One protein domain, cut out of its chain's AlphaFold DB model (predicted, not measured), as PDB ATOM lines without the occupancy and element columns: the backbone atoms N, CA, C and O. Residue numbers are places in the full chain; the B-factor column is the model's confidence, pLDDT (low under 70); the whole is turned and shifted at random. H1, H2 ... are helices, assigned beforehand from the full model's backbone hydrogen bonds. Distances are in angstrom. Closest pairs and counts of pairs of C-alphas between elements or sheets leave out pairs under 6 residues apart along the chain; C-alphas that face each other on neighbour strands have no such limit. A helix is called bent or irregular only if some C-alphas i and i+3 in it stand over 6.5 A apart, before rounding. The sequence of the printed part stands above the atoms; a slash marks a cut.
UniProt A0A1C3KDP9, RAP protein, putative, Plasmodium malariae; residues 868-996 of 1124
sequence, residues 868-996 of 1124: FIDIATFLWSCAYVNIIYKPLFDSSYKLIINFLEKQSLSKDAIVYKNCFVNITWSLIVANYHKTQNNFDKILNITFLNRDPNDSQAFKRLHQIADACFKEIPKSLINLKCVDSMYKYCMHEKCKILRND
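This is residues 868 to 996 of the 1124 residues of the protein "RAP protein, putative" of Plasmodium malariae (UniProt A0A1C3KDP9). Two groups of helices stand side by side: H1, H2 and H3, with H5 crossing H3, make one, and H6 with H8 across it and H9 near its first residues makes the other. H3 packs on H6 where the groups meet. The printed part has 129 residues with nine named helices, H1 to H9 in order, and no named strand; the class is all helix. It is compact, with a radius of gyration of the C-alphas of 14.0 A and spans of 38 by 35 by 29 A.

H1, residues 868 to 880, begins at C-alpha (-14.273, 26.085, 14.075). H2, 886 to 900, is 20.9 A long. H3, 909 to 925, is 23.2 A long, irregular with C-alphas 911 and 914 7.6 A apart, and has a kink of 41 degrees near residue 916. H4 is 928 to 931, H5 935 to 943, H6 954 to 967 at 19.7 A, H7 969 to 972, H8 978 to 986. H9, 989 to 995, ends at C-alpha (-13.736, 57.532, 6.969).

H1, H2 and H3 form an up and down bundle, each running against the one before. H1 and H3 touch at C-alphas 872 and 919, 5.1 A. H3 touches H5 at C-alphas 916 and 942, 5.5 A, and, with residues 917 to 924 alone, H6 at C-alphas 921 and 960, 6.0 A. H6 touches H8 at C-alphas 961 and 981, 5.3 A. H4 and H7 are near H5 and H6. Every O i to N i+4 pair is within hydrogen-bond range in H1, H2, H5, H6, H8 and H9; in H3, 10 of 13; H4 and H7 are too short for one.

The C-alphas farthest apart, of Lys 902 and Asn 995, are 42.0 A apart. The printed part has no cut and no long link. Residues 903 to 911, 951 and 995 to 996 have pLDDT under 70.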
ATOM      1  N   PHE A 868     -14.231  24.693  13.599       90.06
ATOM      2  CA  PHE A 868     -14.273  26.085  14.075       90.06
ATOM      3  C   PHE A 868     -14.752  27.104  13.035       90.06
ATOM      4  O   PHE A 868     -15.295  28.132  13.429       90.06
ATOM      5  N   ILE A 869     -14.608  26.840  11.731       92.38
ATOM      6  CA  ILE A 869     -15.152  27.718  10.679       92.38
ATOM      7  C   ILE A 869     -16.689  27.714  10.655       92.38
ATOM      8  O   ILE A 869     -17.301  28.758  10.420       92.38
ATOM      9  N   ASP A 870     -17.310  26.577  10.966       94.94
ATOM     10  CA  ASP A 870     -18.763  26.416  10.970       94.94
ATOM     11  C   ASP A 870     -19.356  26.981  12.270       94.94
ATOM     12  O   ASP A 870     -20.286  27.787  12.214       94.94
ATOM     13  N   ILE A 871     -18.719  26.712  13.422       96.44
ATOM     14  CA  ILE A 871     -19.002  27.389  14.706       96.44
ATOM     15  C   ILE A 871     -18.914  28.916  14.549       96.44
ATOM     16  O   ILE A 871     -19.845  29.639  14.905       96.44
ATOM     17  N   ALA A 872     -17.810  29.416  13.984       96.44
ATOM     18  CA  ALA A 872     -17.592  30.844  13.772       96.44
ATOM     19  C   ALA A 872     -18.629  31.457  12.826       96.44
ATOM     20  O   ALA A 872     -19.043  32.594  13.039       96.44
ATOM     21  N   THR A 873     -19.060  30.720  11.798       96.94
ATOM     22  CA  THR A 873     -20.102  31.167  10.865       96.94
ATOM     23  C   THR A 873     -21.474  31.215  11.537       96.94
ATOM     24  O   THR A 873     -22.220  32.166  11.302       96.94
ATOM     25  N   PHE A 874     -21.802  30.239  12.389       98.19
ATOM     26  CA  PHE A 874     -23.085  30.180  13.090       98.19
ATOM     27  C   PHE A 874     -23.185  31.292  14.146       98.19
ATOM     28  O   PHE A 874     -24.084  32.128  14.057       98.19
ATOM     29  N   LEU A 875     -22.202  31.395  15.053       98.38
ATOM     30  CA  LEU A 875     -22.137  32.462  16.062       98.38
ATOM     31  C   LEU A 875     -22.143  33.859  15.429       98.38
ATOM     32  O   LEU A 875     -22.897  34.721  15.879       98.38
ATOM     33  N   TRP A 876     -21.362  34.075  14.362       97.44
ATOM     34  CA  TRP A 876     -21.341  35.356  13.648       97.44
ATOM     35  C   TRP A 876     -22.689  35.695  13.017       97.44
ATOM     36  O   TRP A 876     -23.109  36.848  13.087       97.44
ATOM     37  N   SER A 877     -23.378  34.711  12.432       98.00
ATOM     38  CA  SER A 877     -24.695  34.938  11.829       98.00
ATOM     39  C   SER A 877     -25.709  35.376  12.890       98.00
ATOM     40  O   SER A 877     -26.375  36.391  12.705       98.00
ATOM     41  N   CYS A 878     -25.756  34.679  14.031       98.19
ATOM     42  CA  CYS A 878     -26.633  35.004  15.160       98.19
ATOM     43  C   CYS A 878     -26.308  36.374  15.784       98.19
ATOM     44  O   CYS A 878     -27.199  37.196  15.987       98.19
ATOM     45  N   ALA A 879     -25.025  36.650  16.043       97.75
ATOM     46  CA  ALA A 879     -24.588  37.910  16.637       97.75
ATOM     47  C   ALA A 879     -24.785  39.109  15.698       97.75
ATOM     48  O   ALA A 879     -25.180  40.174  16.160       97.75
ATOM     49  N   TYR A 880     -24.563  38.966  14.386       96.12
ATOM     50  CA  TYR A 880     -24.750  40.069  13.437       96.12
ATOM     51  C   TYR A 880     -26.207  40.550  13.395       96.12
ATOM     52  O   TYR A 880     -26.446  41.758  13.405       96.12
ATOM     53  N   VAL A 881     -27.171  39.625  13.438       96.00
ATOM     54  CA  VAL A 881     -28.614  39.938  13.504       96.00
ATOM     55  C   VAL A 881     -29.130  40.170  14.929       96.00
ATOM     56  O   VAL A 881     -30.327  40.357  15.116       96.00
ATOM     57  N   ASN A 882     -28.231  40.165  15.921       96.69
ATOM     58  CA  ASN A 882     -28.499  40.391  17.344       96.69
ATOM     59  C   ASN A 882     -29.464  39.385  18.011       96.69
ATOM     60  O   ASN A 882     -30.091  39.690  19.024       96.69
ATOM     61  N   ILE A 883     -29.569  38.163  17.476       97.06
ATOM     62  CA  ILE A 883     -30.386  37.081  18.051       97.06
ATOM     63  C   ILE A 883     -29.460  36.152  18.842       97.06
ATOM     64  O   ILE A 883     -28.875  35.202  18.317       97.06
ATOM     65  N   ILE A 884     -29.286  36.455  20.131       96.25
ATOM     66  CA  ILE A 884     -28.367  35.732  21.023       96.25
ATOM     67  C   ILE A 884     -29.045  34.470  21.574       96.25
ATOM     68  O   ILE A 884     -29.543  34.433  22.699       96.25
ATOM     69  N   TYR A 885     -29.082  33.414  20.758       97.06
ATOM     70  CA  TYR A 885     -29.646  32.118  21.146       97.06
ATOM     71  C   TYR A 885     -28.752  31.410  22.181       97.06
ATOM     72  O   TYR A 885     -27.814  30.685  21.841       97.06
ATOM     73  N   LYS A 886     -29.033  31.656  23.466       96.44
ATOM     74  CA  LYS A 886     -28.181  31.281  24.606       96.44
ATOM     75  C   LYS A 886     -27.665  29.825  24.600       96.44
ATOM     76  O   LYS A 886     -26.467  29.670  24.824       96.44
ATOM     77  N   PRO A 887     -28.457  28.774  24.286       97.31
ATOM     78  CA  PRO A 887     -27.950  27.395  24.264       97.31
ATOM     79  C   PRO A 887     -26.775  27.182  23.296       97.31
ATOM     80  O   PRO A 887     -25.804  26.510  23.647       97.31
ATOM     81  N   LEU A 888     -26.809  27.810  22.112       97.75
ATOM     82  CA  LEU A 888     -25.698  27.776  21.153       97.75
ATOM     83  C   LEU A 888     -24.456  28.479  21.703       97.75
ATOM     84  O   LEU A 888     -23.353  27.946  21.580       97.75
ATOM     85  N   PHE A 889     -24.621  29.667  22.286       98.00
ATOM     86  CA  PHE A 889     -23.501  30.463  22.792       98.00
ATOM     87  C   PHE A 889     -22.851  29.799  24.016       98.00
ATOM     88  O   PHE A 889     -21.632  29.645  24.029       98.00
ATOM     89  N   ASP A 890     -23.633  29.299  24.981       97.44
ATOM     90  CA  ASP A 890     -23.126  28.560  26.149       97.44
ATOM     91  C   ASP A 890     -22.424  27.249  25.749       97.44
ATOM     92  O   ASP A 890     -21.350  26.935  26.270       97.44
ATOM     93  N   SER A 891     -22.996  26.486  24.807       97.06
ATOM     94  CA  SER A 891     -22.400  25.233  24.318       97.06
ATOM     95  C   SER A 891     -21.110  25.488  23.530       97.06
ATOM     96  O   SER A 891     -20.092  24.835  23.771       97.06
ATOM     97  N   SER A 892     -21.113  26.500  22.653       97.25
ATOM     98  CA  SER A 892     -19.920  26.933  21.917       97.25
ATOM     99  C   SER A 892     -18.818  27.401  22.858       97.25
ATOM    100  O   SER A 892     -17.672  26.998  22.690       97.25
ATOM    101  N   TYR A 893     -19.152  28.222  23.860       97.56
ATOM    102  CA  TYR A 893     -18.179  28.769  24.803       97.56
ATOM    103  C   TYR A 893     -17.453  27.661  25.569       97.56
ATOM    104  O   TYR A 893     -16.222  27.615  25.573       97.56
ATOM    105  N   LYS A 894     -18.209  26.713  26.138       95.88
ATOM    106  CA  LYS A 894     -17.657  25.546  26.842       95.88
ATOM    107  C   LYS A 894     -16.770  24.699  25.928       95.88
ATOM    108  O   LYS A 894     -15.674  24.322  26.328       95.88
ATOM    109  N   LEU A 895     -17.199  24.440  24.689       94.75
ATOM    110  CA  LEU A 895     -16.403  23.690  23.712       94.75
ATOM    111  C   LEU A 895     -15.089  24.404  23.369       94.75
ATOM    112  O   LEU A 895     -14.042  23.760  23.347       94.75
ATOM    113  N   ILE A 896     -15.133  25.720  23.135       94.12
ATOM    114  CA  ILE A 896     -13.948  26.531  22.842       94.12
ATOM    115  C   ILE A 896     -12.969  26.460  24.016       94.12
ATOM    116  O   ILE A 896     -11.833  26.047  23.808       94.12
ATOM    117  N   ILE A 897     -13.395  26.791  25.240       93.75
ATOM    118  CA  ILE A 897     -12.520  26.776  26.424       93.75
ATOM    119  C   ILE A 897     -11.911  25.381  26.653       93.75
ATOM    120  O   ILE A 897     -10.693  25.272  26.778       93.75
ATOM    121  N   ASN A 898     -12.713  24.314  26.568       91.94
ATOM    122  CA  ASN A 898     -12.236  22.934  26.708       91.94
ATOM    123  C   ASN A 898     -11.233  22.515  25.613       91.94
ATOM    124  O   ASN A 898     -10.408  21.631  25.845       91.94
ATOM    125  N   PHE A 899     -11.304  23.100  24.413       89.38
ATOM    126  CA  PHE A 899     -10.308  22.898  23.355       89.38
ATOM    127  C   PHE A 899      -9.023  23.695  23.637       89.38
ATOM    128  O   PHE A 899      -7.927  23.154  23.490       89.38
ATOM    129  N   LEU A 900      -9.145  24.940  24.116       87.62
ATOM    130  CA  LEU A 900      -7.996  25.788  24.467       87.62
ATOM    131  C   LEU A 900      -7.193  25.252  25.657       87.62
ATOM    132  O   LEU A 900      -5.991  25.479  25.734       87.62
ATOM    133  N   GLU A 901      -7.839  24.530  26.569       85.25
ATOM    134  CA  GLU A 901      -7.195  23.903  27.730       85.25
ATOM    135  C   GLU A 901      -6.471  22.589  27.390       85.25
ATOM    136  O   GLU A 901      -5.650  22.128  28.178       85.25
ATOM    137  N   LYS A 902      -6.727  22.000  26.212       79.12
ATOM    138  CA  LYS A 902      -6.140  20.720  25.776       79.12
ATOM    139  C   LYS A 902      -4.961  20.843  24.808       79.12
ATOM    140  O   LYS A 902      -4.286  19.845  24.576       79.12
ATOM    141  N   GLN A 903      -4.708  22.017  24.222       65.31
ATOM    142  CA  GLN A 903      -3.608  22.208  23.269       65.31
ATOM    143  C   GLN A 903      -2.436  23.003  23.853       65.31
ATOM    144  O   GLN A 903      -2.599  24.114  24.350       65.31
ATOM    145  N   SER A 904      -1.218  22.500  23.650       54.72
ATOM    146  CA  SER A 904      -0.001  23.311  23.690       54.72
ATOM    147  C   SER A 904       0.099  24.134  22.395       54.72
ATOM    148  O   SER A 904       0.437  23.610  21.331       54.72
ATOM    149  N   LEU A 905      -0.223  25.435  22.464       57.22
ATOM    150  CA  LEU A 905      -0.244  26.363  21.318       57.22
ATOM    151  C   LEU A 905       1.122  26.406  20.597       57.22
ATOM    152  O   LEU A 905       2.001  27.169  20.992       57.22
ATOM    153  N   SER A 906       1.305  25.603  19.541       51.78
ATOM    154  CA  SER A 906       2.642  25.387  18.954       51.78
ATOM    155  C   SER A 906       2.727  25.319  17.419       51.78
ATOM    156  O   SER A 906       3.810  25.575  16.893       51.78
ATOM    157  N   LYS A 907       1.633  25.056  16.679       45.84
ATOM    158  CA  LYS A 907       1.574  25.263  15.206       45.84
ATOM    159  C   LYS A 907       0.177  25.579  14.639       45.84
ATOM    160  O   LYS A 907       0.022  26.608  13.982       45.84
ATOM    161  N   ASP A 908      -0.848  24.772  14.923       47.25
ATOM    162  CA  ASP A 908      -2.150  24.849  14.215       47.25
ATOM    163  C   ASP A 908      -2.953  26.145  14.419       47.25
ATOM    164  O   ASP A 908      -3.837  26.470  13.621       47.25
ATOM    165  N   ALA A 909      -2.639  26.927  15.457       53.59
ATOM    166  CA  ALA A 909      -3.355  28.156  15.805       53.59
ATOM    167  C   ALA A 909      -3.475  29.157  14.635       53.59
ATOM    168  O   ALA A 909      -4.457  29.896  14.557       53.59
ATOM    169  N   ILE A 910      -2.516  29.163  13.697       58.94
ATOM    170  CA  ILE A 910      -2.531  30.041  12.515       58.94
ATOM    171  C   ILE A 910      -3.763  29.781  11.632       58.94
ATOM    172  O   ILE A 910      -4.386  30.738  11.173       58.94
ATOM    173  N   VAL A 911      -4.166  28.519  11.449       62.62
ATOM    174  CA  VAL A 911      -5.299  28.133  10.584       62.62
ATOM    175  C   VAL A 911      -6.617  28.719  11.103       62.62
ATOM    176  O   VAL A 911      -7.462  29.173  10.329       62.62
ATOM    177  N   TYR A 912      -6.778  28.776  12.426       74.00
ATOM    178  CA  TYR A 912      -8.012  29.224  13.069       74.00
ATOM    179  C   TYR A 912      -8.041  30.720  13.407       74.00
ATOM    180  O   TYR A 912      -9.113  31.227  13.745       74.00
ATOM    181  N   LYS A 913      -6.930  31.464  13.257       80.75
ATOM    182  CA  LYS A 913      -6.820  32.894  13.625       80.75
ATOM    183  C   LYS A 913      -7.992  33.759  13.148       80.75
ATOM    184  O   LYS A 913      -8.461  34.609  13.902       80.75
ATOM    185  N   ASN A 914      -8.485  33.563  11.922       85.31
ATOM    186  CA  ASN A 914      -9.607  34.342  11.376       85.31
ATOM    187  C   ASN A 914     -10.995  33.803  11.779       85.31
ATOM    188  O   ASN A 914     -11.959  34.567  11.792       85.31
ATOM    189  N   CYS A 915     -11.103  32.528  12.175       90.38
ATOM    190  CA  CYS A 915     -12.311  31.997  12.818       90.38
ATOM    191  C   CYS A 915     -12.483  32.628  14.207       90.38
ATOM    192  O   CYS A 915     -13.571  33.099  14.538       90.38
ATOM    193  N   PHE A 916     -11.392  32.721  14.977       92.25
ATOM    194  CA  PHE A 916     -11.402  33.319  16.312       92.25
ATOM    195  C   PHE A 916     -11.804  34.799  16.308       92.25
ATOM    196  O   PHE A 916     -12.597  35.181  17.154       92.25
ATOM    197  N   VAL A 917     -11.414  35.616  15.320       93.81
ATOM    198  CA  VAL A 917     -11.917  37.012  15.227       93.81
ATOM    199  C   VAL A 917     -13.447  37.070  15.146       93.81
ATOM    200  O   VAL A 917     -14.068  37.908  15.796       93.81
ATOM    201  N   ASN A 918     -14.074  36.170  14.384       94.81
ATOM    202  CA  ASN A 918     -15.533  36.118  14.278       94.81
ATOM    203  C   ASN A 918     -16.178  35.587  15.566       94.81
ATOM    204  O   ASN A 918     -17.169  36.156  16.018       94.81
ATOM    205  N   ILE A 919     -15.607  34.544  16.177       97.00
ATOM    206  CA  ILE A 919     -16.056  33.981  17.463       97.00
ATOM    207  C   ILE A 919     -15.995  35.051  18.562       97.00
ATOM    208  O   ILE A 919     -17.017  35.364  19.165       97.00
ATOM    209  N   THR A 920     -14.831  35.663  18.774       97.44
ATOM    210  CA  THR A 920     -14.577  36.654  19.828       97.44
ATOM    211  C   THR A 920     -15.447  37.896  19.662       97.44
ATOM    212  O   THR A 920     -16.043  38.349  20.636       97.44
ATOM    213  N   TRP A 921     -15.615  38.401  18.431       97.44
ATOM    214  CA  TRP A 921     -16.560  39.489  18.153       97.44
ATOM    215  C   TRP A 921     -18.001  39.103  18.518       97.44
ATOM    216  O   TRP A 921     -18.694  39.869  19.181       97.44
ATOM    217  N   SER A 922     -18.440  37.895  18.150       98.19
ATOM    218  CA  SER A 922     -19.802  37.409  18.428       98.19
ATOM    219  C   SER A 922     -20.064  37.244  19.926       98.19
ATOM    220  O   SER A 922     -21.112  37.652  20.425       98.19
ATOM    221  N   LEU A 923     -19.091  36.695  20.659       98.31
ATOM    222  CA  LEU A 923     -19.138  36.558  22.114       98.31
ATOM    223  C   LEU A 923     -19.167  37.929  22.814       98.31
ATOM    224  O   LEU A 923     -19.902  38.095  23.784       98.31
ATOM    225  N   ILE A 924     -18.437  38.929  22.304       97.88
ATOM    226  CA  ILE A 924     -18.446  40.303  22.837       97.88
ATOM    227  C   ILE A 924     -19.768  41.023  22.555       97.88
ATOM    228  O   ILE A 924     -20.284  41.708  23.442       97.88
ATOM    229  N   VAL A 925     -20.369  40.850  21.370       97.06
ATOM    230  CA  VAL A 925     -21.742  41.323  21.104       97.06
ATOM    231  C   VAL A 925     -22.693  40.727  22.150       97.06
ATOM    232  O   VAL A 925     -23.398  41.480  22.820       97.06
ATOM    233  N   ALA A 926     -22.593  39.419  22.401       97.31
ATOM    234  CA  ALA A 926     -23.365  38.686  23.407       97.31
ATOM    235  C   ALA A 926     -22.989  38.960  24.888       97.31
ATOM    236  O   ALA A 926     -23.609  38.381  25.774       97.31
ATOM    237  N   ASN A 927     -22.018  39.837  25.183       96.56
ATOM    238  CA  ASN A 927     -21.484  40.149  26.526       96.56
ATOM    239  C   ASN A 927     -20.726  39.016  27.260       96.56
ATOM    240  O   ASN A 927     -20.413  39.171  28.442       96.56
ATOM    241  N   TYR A 928     -20.367  37.913  26.597       97.12
ATOM    242  CA  TYR A 928     -19.731  36.751  27.245       97.12
ATOM    243  C   TYR A 928     -18.367  37.080  27.876       97.12
ATOM    244  O   TYR A 928     -17.983  36.451  28.855       97.12
ATOM    245  N   HIS A 929     -17.672  38.107  27.384       95.31
ATOM    246  CA  HIS A 929     -16.424  38.622  27.963       95.31
ATOM    247  C   HIS A 929     -16.590  39.267  29.345       95.31
ATOM    248  O   HIS A 929     -15.612  39.363  30.077       95.31
ATOM    249  N   LYS A 930     -17.807  39.696  29.705       93.88
ATOM    250  CA  LYS A 930     -18.147  40.240  31.033       93.88
ATOM    251  C   LYS A 930     -18.659  39.172  31.995       93.88
ATOM    252  O   LYS A 930     -18.520  39.328  33.201       93.88
ATOM    253  N   THR A 931     -19.332  38.146  31.468       93.00
ATOM    254  CA  THR A 931     -20.138  37.206  32.265       93.00
ATOM    255  C   THR A 931     -19.524  35.818  32.407       93.00
ATOM    256  O   THR A 931     -20.051  35.021  33.176       93.00
ATOM    257  N   GLN A 932     -18.469  35.492  31.654       93.62
ATOM    258  CA  GLN A 932     -17.823  34.180  31.684       93.62
ATOM    259  C   GLN A 932     -16.342  34.278  32.053       93.62
ATOM    260  O   GLN A 932     -15.607  35.132  31.558       93.62
ATOM    261  N   ASN A 933     -15.892  33.326  32.867       88.69
ATOM    262  CA  ASN A 933     -14.482  33.155  33.209       88.69
ATOM    263  C   ASN A 933     -13.682  32.595  32.013       88.69
ATOM    264  O   ASN A 933     -14.252  32.077  31.049       88.69
ATOM    265  N   ASN A 934     -12.351  32.665  32.090       91.00
ATOM    266  CA  ASN A 934     -11.395  32.160  31.090       91.00
ATOM    267  C   ASN A 934     -11.436  32.858  29.704       91.00
ATOM    268  O   ASN A 934     -10.882  32.338  28.729       91.00
ATOM    269  N   PHE A 935     -12.061  34.039  29.582       93.44
ATOM    270  CA  PHE A 935     -12.148  34.781  28.309       93.44
ATOM    271  C   PHE A 935     -10.778  35.268  27.791       93.44
ATOM    272  O   PHE A 935     -10.570  35.426  26.585       93.44
ATOM    273  N   ASP A 936      -9.808  35.435  28.690       90.75
ATOM    274  CA  ASP A 936      -8.396  35.696  28.398       90.75
ATOM    275  C   ASP A 936      -7.796  34.669  27.419       90.75
ATOM    276  O   ASP A 936      -7.043  35.038  26.515       90.75
ATOM    277  N   LYS A 937      -8.183  33.389  27.518       89.88
ATOM    278  CA  LYS A 937      -7.705  32.311  26.636       89.88
ATOM    279  C   LYS A 937      -8.139  32.557  25.187       89.88
ATOM    280  O   LYS A 937      -7.354  32.375  24.254       89.88
ATOM    281  N   ILE A 938      -9.366  33.046  25.007       92.69
ATOM    282  CA  ILE A 938      -9.950  33.393  23.704       92.69
ATOM    283  C   ILE A 938      -9.299  34.663  23.136       92.69
ATOM    284  O   ILE A 938      -8.953  34.697  21.950       92.69
ATOM    285  N   LEU A 939      -9.060  35.686  23.967       92.69
ATOM    286  CA  LEU A 939      -8.334  36.894  23.551       92.69
ATOM    287  C   LEU A 939      -6.902  36.575  23.114       92.69
ATOM    288  O   LEU A 939      -6.492  37.013  22.038       92.69
ATOM    289  N   ASN A 940      -6.187  35.736  23.872       90.06
ATOM    290  CA  ASN A 940      -4.840  35.286  23.523       90.06
ATOM    291  C   ASN A 940      -4.791  34.714  22.100       90.06
ATOM    292  O   ASN A 940      -4.025  35.210  21.285       90.06
ATOM    293  N   ILE A 941      -5.643  33.757  21.730       88.69
ATOM    294  CA  ILE A 941      -5.620  33.195  20.360       88.69
ATOM    295  C   ILE A 941      -6.145  34.171  19.296       88.69
ATOM    296  O   ILE A 941      -5.756  34.084  18.129       88.69
ATOM    297  N   THR A 942      -6.973  35.144  19.679       91.19
ATOM    298  CA  THR A 942      -7.459  36.181  18.758       91.19
ATOM    299  C   THR A 942      -6.339  37.130  18.312       91.19
ATOM    300  O   THR A 942      -6.300  37.485  17.129       91.19
ATOM    301  N   PHE A 943      -5.420  37.509  19.213       90.56
ATOM    302  CA  PHE A 943      -4.405  38.553  18.981       90.56
ATOM    303  C   PHE A 943      -2.938  38.088  19.009       90.56
ATOM    304  O   PHE A 943      -2.086  38.771  18.441       90.56
ATOM    305  N   LEU A 944      -2.599  36.957  19.636       86.44
ATOM    306  CA  LEU A 944      -1.204  36.526  19.781       86.44
ATOM    307  C   LEU A 944      -0.542  36.325  18.409       86.44
ATOM    308  O   LEU A 944      -1.057  35.646  17.510       86.44
ATOM    309  N   ASN A 945       0.627  36.942  18.250       83.00
ATOM    310  CA  ASN A 945       1.384  36.995  17.002       83.00
ATOM    311  C   ASN A 945       0.533  37.530  15.826       83.00
ATOM    312  O   ASN A 945       0.571  36.978  14.723       83.00
ATOM    313  N   ARG A 946      -0.295  38.561  16.061       87.38
ATOM    314  CA  ARG A 946      -0.866  39.424  15.015       87.38
ATOM    315  C   ARG A 946      -0.168  40.779  14.998       87.38
ATOM    316  O   ARG A 946      -0.000  41.405  16.043       87.38
ATOM    317  N   ASP A 947       0.120  41.244  13.791       84.62
ATOM    318  CA  ASP A 947       0.598  42.591  13.498       84.62
ATOM    319  C   ASP A 947      -0.559  43.426  12.909       84.62
ATOM    320  O   ASP A 947      -1.183  42.970  11.946       84.62
ATOM    321  N   PRO A 948      -0.892  44.616  13.449       85.31
ATOM    322  CA  PRO A 948      -1.866  45.515  12.834       85.31
ATOM    323  C   PRO A 948      -1.420  46.114  11.488       85.31
ATOM    324  O   PRO A 948      -2.243  46.736  10.814       85.31
ATOM    325  N   ASN A 949      -0.171  45.909  11.044       85.38
ATOM    326  CA  ASN A 949       0.251  46.193   9.668       85.38
ATOM    327  C   ASN A 949      -0.415  45.266   8.632       85.38
ATOM    328  O   ASN A 949      -0.610  45.694   7.492       85.38
ATOM    329  N   ASP A 950      -0.890  44.074   9.019       79.50
ATOM    330  CA  ASP A 950      -1.772  43.261   8.168       79.50
ATOM    331  C   ASP A 950      -3.094  44.018   7.876       79.50
ATOM    332  O   ASP A 950      -3.559  44.881   8.628       79.50
ATOM    333  N   SER A 951      -3.711  43.711   6.740       64.75
ATOM    334  CA  SER A 951      -5.057  44.161   6.372       64.75
ATOM    335  C   SER A 951      -6.160  43.261   6.951       64.75
ATOM    336  O   SER A 951      -7.317  43.681   7.064       64.75
ATOM    337  N   GLN A 952      -5.838  42.016   7.320       74.06
ATOM    338  CA  GLN A 952      -6.834  40.999   7.658       74.06
ATOM    339  C   GLN A 952      -7.640  41.323   8.920       74.06
ATOM    340  O   GLN A 952      -7.162  41.239  10.049       74.06
ATOM    341  N   ALA A 953      -8.930  41.598   8.708       81.75
ATOM    342  CA  ALA A 953      -9.953  41.778   9.739       81.75
ATOM    343  C   ALA A 953      -9.696  42.914  10.755       81.75
ATOM    344  O   ALA A 953     -10.377  42.957  11.784       81.75
ATOM    345  N   PHE A 954      -8.801  43.864  10.439       88.25
ATOM    346  CA  PHE A 954      -8.394  44.977  11.313       88.25
ATOM    347  C   PHE A 954      -9.581  45.646  12.024       88.25
ATOM    348  O   PHE A 954      -9.565  45.761  13.246       88.25
ATOM    349  N   LYS A 955     -10.656  46.020  11.305       85.62
ATOM    350  CA  LYS A 955     -11.820  46.695  11.916       85.62
ATOM    351  C   LYS A 955     -12.451  45.878  13.057       85.62
ATOM    352  O   LYS A 955     -12.784  46.447  14.090       85.62
ATOM    353  N   ARG A 956     -12.585  44.552  12.904       89.19
ATOM    354  CA  ARG A 956     -13.135  43.686  13.965       89.19
ATOM    355  C   ARG A 956     -12.162  43.536  15.128       89.19
ATOM    356  O   ARG A 956     -12.601  43.593  16.267       89.19
ATOM    357  N   LEU A 957     -10.867  43.380  14.850       93.00
ATOM    358  CA  LEU A 957      -9.822  43.307  15.879       93.00
ATOM    359  C   LEU A 957      -9.772  44.589  16.719       93.00
ATOM    360  O   LEU A 957      -9.766  44.511  17.942       93.00
ATOM    361  N   HIS A 958      -9.855  45.754  16.079       91.75
ATOM    362  CA  HIS A 958      -9.955  47.035  16.766       91.75
ATOM    363  C   HIS A 958     -11.235  47.138  17.619       91.75
ATOM    364  O   HIS A 958     -11.137  47.413  18.810       91.75
ATOM    365  N   GLN A 959     -12.419  46.818  17.073       91.88
ATOM    366  CA  GLN A 959     -13.671  46.807  17.854       91.88
ATOM    367  C   GLN A 959     -13.643  45.835  19.047       91.88
ATOM    368  O   GLN A 959     -14.242  46.125  20.077       91.88
ATOM    369  N   ILE A 960     -12.971  44.684  18.918       95.38
ATOM    370  CA  ILE A 960     -12.762  43.730  20.019       95.38
ATOM    371  C   ILE A 960     -11.854  44.346  21.092       95.38
ATOM    372  O   ILE A 960     -12.176  44.273  22.275       95.38
ATOM    373  N   ALA A 961     -10.723  44.935  20.693       94.81
ATOM    374  CA  ALA A 961      -9.743  45.491  21.620       94.81
ATOM    375  C   ALA A 961     -10.310  46.687  22.401       94.81
ATOM    376  O   ALA A 961     -10.267  46.677  23.628       94.81
ATOM    377  N   ASP A 962     -10.916  47.654  21.708       93.25
ATOM    378  CA  ASP A 962     -11.606  48.818  22.281       93.25
ATOM    379  C   ASP A 962     -12.712  48.402  23.272       93.25
ATOM    380  O   ASP A 962     -12.730  48.854  24.420       93.25
ATOM    381  N   ALA A 963     -13.564  47.442  22.887       95.19
ATOM    382  CA  ALA A 963     -14.586  46.895  23.777       95.19
ATOM    383  C   ALA A 963     -13.991  46.236  25.032       95.19
ATOM    384  O   ALA A 963     -14.505  46.440  26.130       95.19
ATOM    385  N   CYS A 964     -12.899  45.476  24.907       95.81
ATOM    386  CA  CYS A 964     -12.250  44.836  26.051       95.81
ATOM    387  C   CYS A 964     -11.557  45.842  26.981       95.81
ATOM    388  O   CYS A 964     -11.769  45.777  28.193       95.81
ATOM    389  N   PHE A 965     -10.771  46.783  26.442       94.31
ATOM    390  CA  PHE A 965     -10.123  47.829  27.243       94.31
ATOM    391  C   PHE A 965     -11.145  48.668  28.008       94.31
ATOM    392  O   PHE A 965     -10.884  49.055  29.146       94.31
ATOM    393  N   LYS A 966     -12.319  48.917  27.417       93.75
ATOM    394  CA  LYS A 966     -13.355  49.699  28.078       93.75
ATOM    395  C   LYS A 966     -14.207  48.904  29.065       93.75
ATOM    396  O   LYS A 966     -14.482  49.397  30.157       93.75
ATOM    397  N   GLU A 967     -14.674  47.718  28.683       94.69
ATOM    398  CA  GLU A 967     -15.682  46.980  29.453       94.69
ATOM    399  C   GLU A 967     -15.084  46.030  30.506       94.69
ATOM    400  O   GLU A 967     -15.772  45.734  31.479       94.69
ATOM    401  N   ILE A 968     -13.833  45.568  30.347       93.81
ATOM    402  CA  ILE A 968     -13.174  44.612  31.266       93.81
ATOM    403  C   ILE A 968     -11.682  44.914  31.573       93.81
ATOM    404  O   ILE A 968     -10.887  43.975  31.664       93.81
ATOM    405  N   PRO A 969     -11.248  46.177  31.792       92.12
ATOM    406  CA  PRO A 969      -9.823  46.532  31.902       92.12
ATOM    407  C   PRO A 969      -9.045  45.742  32.968       92.12
ATOM    408  O   PRO A 969      -7.902  45.357  32.733       92.12
ATOM    409  N   LYS A 970      -9.666  45.439  34.120       88.88
ATOM    410  CA  LYS A 970      -9.030  44.662  35.204       88.88
ATOM    411  C   LYS A 970      -8.609  43.255  34.755       88.88
ATOM    412  O   LYS A 970      -7.565  42.770  35.177       88.88
ATOM    413  N   SER A 971      -9.384  42.630  33.868       87.75
ATOM    414  CA  SER A 971      -9.133  41.278  33.350       87.75
ATOM    415  C   SER A 971      -7.982  41.216  32.338       87.75
ATOM    416  O   SER A 971      -7.583  40.127  31.935       87.75
ATOM    417  N   LEU A 972      -7.451  42.366  31.907       90.62
ATOM    418  CA  LEU A 972      -6.375  42.451  30.915       90.62
ATOM    419  C   LEU A 972      -4.977  42.565  31.545       90.62
ATOM    420  O   LEU A 972      -3.994  42.366  30.843       90.62
ATOM    421  N   ILE A 973      -4.866  42.856  32.847       81.25
ATOM    422  CA  ILE A 973      -3.617  43.321  33.489       81.25
ATOM    423  C   ILE A 973      -2.427  42.344  33.340       81.25
ATOM    424  O   ILE A 973      -1.287  42.792  33.323       81.25
ATOM    425  N   ASN A 974      -2.672  41.040  33.156       80.50
ATOM    426  CA  ASN A 974      -1.634  40.016  32.931       80.50
ATOM    427  C   ASN A 974      -1.828  39.213  31.617       80.50
ATOM    428  O   ASN A 974      -1.359  38.082  31.485       80.50
ATOM    429  N   LEU A 975      -2.572  39.753  30.643       89.50
ATOM    430  CA  LEU A 975      -2.941  39.048  29.410       89.50
ATOM    431  C   LEU A 975      -1.826  39.136  28.343       89.50
ATOM    432  O   LEU A 975      -1.515  40.209  27.835       89.50
ATOM    433  N   LYS A 976      -1.279  37.988  27.913       88.00
ATOM    434  CA  LYS A 976      -0.102  37.895  27.011       88.00
ATOM    435  C   LYS A 976      -0.239  38.588  25.646       88.00
ATOM    436  O   LYS A 976       0.759  38.750  24.951       88.00
ATOM    437  N   CYS A 977      -1.448  38.949  25.221       90.12
ATOM    438  CA  CYS A 977      -1.696  39.621  23.944       90.12
ATOM    439  C   CYS A 977      -2.058  41.116  24.059       90.12
ATOM    440  O   CYS A 977      -2.340  41.727  23.023       90.12
ATOM    441  N   VAL A 978      -2.018  41.715  25.263       93.31
ATOM    442  CA  VAL A 978      -2.357  43.138  25.482       93.31
ATOM    443  C   VAL A 978      -1.569  44.065  24.567       93.31
ATOM    444  O   VAL A 978      -2.177  44.940  23.962       93.31
ATOM    445  N   ASP A 979      -0.268  43.848  24.373       90.69
ATOM    446  CA  ASP A 979       0.544  44.711  23.502       90.69
ATOM    447  C   ASP A 979       0.048  44.712  22.051       90.69
ATOM    448  O   ASP A 979       0.074  45.742  21.382       90.69
ATOM    449  N   SER A 980      -0.444  43.572  21.549       91.31
ATOM    450  CA  SER A 980      -1.054  43.498  20.216       91.31
ATOM    451  C   SER A 980      -2.407  44.215  20.203       91.31
ATOM    452  O   SER A 980      -2.645  45.040  19.323       91.31
ATOM    453  N   MET A 981      -3.260  43.990  21.213       93.62
ATOM    454  CA  MET A 981      -4.540  44.699  21.363       93.62
ATOM    455  C   MET A 981      -4.347  46.224  21.424       93.62
ATOM    456  O   MET A 981      -5.047  46.963  20.735       93.62
ATOM    457  N   TYR A 982      -3.369  46.697  22.199       92.12
ATOM    458  CA  TYR A 982      -3.031  48.111  22.347       92.12
ATOM    459  C   TYR A 982      -2.500  48.701  21.037       92.12
ATOM    460  O   TYR A 982      -2.960  49.759  20.611       92.12
ATOM    461  N   LYS A 983      -1.612  47.982  20.332       91.88
ATOM    462  CA  LYS A 983      -1.158  48.368  18.986       91.88
ATOM    463  C   LYS A 983      -2.325  48.474  17.995       91.88
ATOM    464  O   LYS A 983      -2.340  49.420  17.216       91.88
ATOM    465  N   TYR A 984      -3.327  47.586  18.041       91.19
ATOM    466  CA  TYR A 984      -4.544  47.732  17.221       91.19
ATOM    467  C   TYR A 984      -5.331  49.006  17.559       91.19
ATOM    468  O   TYR A 984      -5.763  49.688  16.636       91.19
ATOM    469  N   CYS A 985      -5.492  49.356  18.839       90.12
ATOM    470  CA  CYS A 985      -6.175  50.593  19.241       90.12
ATOM    471  C   CYS A 985      -5.375  51.870  18.940       90.12
ATOM    472  O   CYS A 985      -5.975  52.926  18.786       90.12
ATOM    473  N   MET A 986      -4.042  51.812  18.861       90.19
ATOM    474  CA  MET A 986      -3.204  53.001  18.636       90.19
ATOM    475  C   MET A 986      -2.804  53.240  17.175       90.19
ATOM    476  O   MET A 986      -2.289  54.309  16.856       90.19
ATOM    477  N   HIS A 987      -3.047  52.289  16.271       90.44
ATOM    478  CA  HIS A 987      -2.589  52.380  14.884       90.44
ATOM    479  C   HIS A 987      -3.487  53.285  14.016       90.44
ATOM    480  O   HIS A 987      -4.686  53.067  13.876       90.44
ATOM    481  N   GLU A 988      -2.876  54.235  13.303       84.00
ATOM    482  CA  GLU A 988      -3.549  55.285  12.510       84.00
ATOM    483  C   GLU A 988      -4.568  54.802  11.459       84.00
ATOM    484  O   GLU A 988      -5.529  55.515  11.157       84.00
ATOM    485  N   LYS A 989      -4.438  53.559  10.961       84.75
ATOM    486  CA  LYS A 989      -5.450  52.863  10.149       84.75
ATOM    487  C   LYS A 989      -6.852  52.959  10.754       84.75
ATOM    488  O   LYS A 989      -7.812  52.988   9.994       84.75
ATOM    489  N   CYS A 990      -6.995  53.048  12.079       79.88
ATOM    490  CA  CYS A 990      -8.272  53.314  12.741       79.88
ATOM    491  C   CYS A 990      -8.984  54.539  12.149       79.88
ATOM    492  O   CYS A 990     -10.158  54.443  11.801       79.88
ATOM    493  N   LYS A 991      -8.269  55.655  11.956       80.62
ATOM    494  CA  LYS A 991      -8.827  56.907  11.419       80.62
ATOM    495  C   LYS A 991      -9.209  56.763   9.941       80.62
ATOM    496  O   LYS A 991     -10.306  57.158   9.556       80.62
ATOM    497  N   ILE A 992      -8.364  56.098   9.147       79.00
ATOM    498  CA  ILE A 992      -8.624  55.798   7.726       79.00
ATOM    499  C   ILE A 992      -9.878  54.915   7.574       79.00
ATOM    500  O   ILE A 992     -10.789  55.245   6.819       79.00
ATOM    501  N   LEU A 993      -9.966  53.820   8.334       74.69
ATOM    502  CA  LEU A 993     -11.038  52.819   8.242       74.69
ATOM    503  C   LEU A 993     -12.392  53.276   8.817       74.69
ATOM    504  O   LEU A 993     -13.399  52.602   8.586       74.69
ATOM    505  N   ARG A 994     -12.436  54.387   9.566       73.56
ATOM    506  CA  ARG A 994     -13.695  55.079   9.896       73.56
ATOM    507  C   ARG A 994     -14.243  55.849   8.696       73.56
ATOM    508  O   ARG A 994     -15.444  55.801   8.450       73.56
ATOM    509  N   ASN A 995     -13.361  56.546   7.981       62.69
ATOM    510  CA  ASN A 995     -13.736  57.532   6.969       62.69
ATOM    511  C   ASN A 995     -13.894  56.910   5.571       62.69
ATOM    512  O   ASN A 995     -14.682  57.405   4.767       62.69
ATOM    513  N   ASP A 996     -13.180  55.820   5.267       62.81
ATOM    514  CA  ASP A 996     -13.248  55.169   3.958       62.81
ATOM    515  C   ASP A 996     -14.480  54.258   3.804       62.81
ATOM    516  O   ASP A 996     -14.431  53.028   3.924       62.81
TER     517      ASP A 996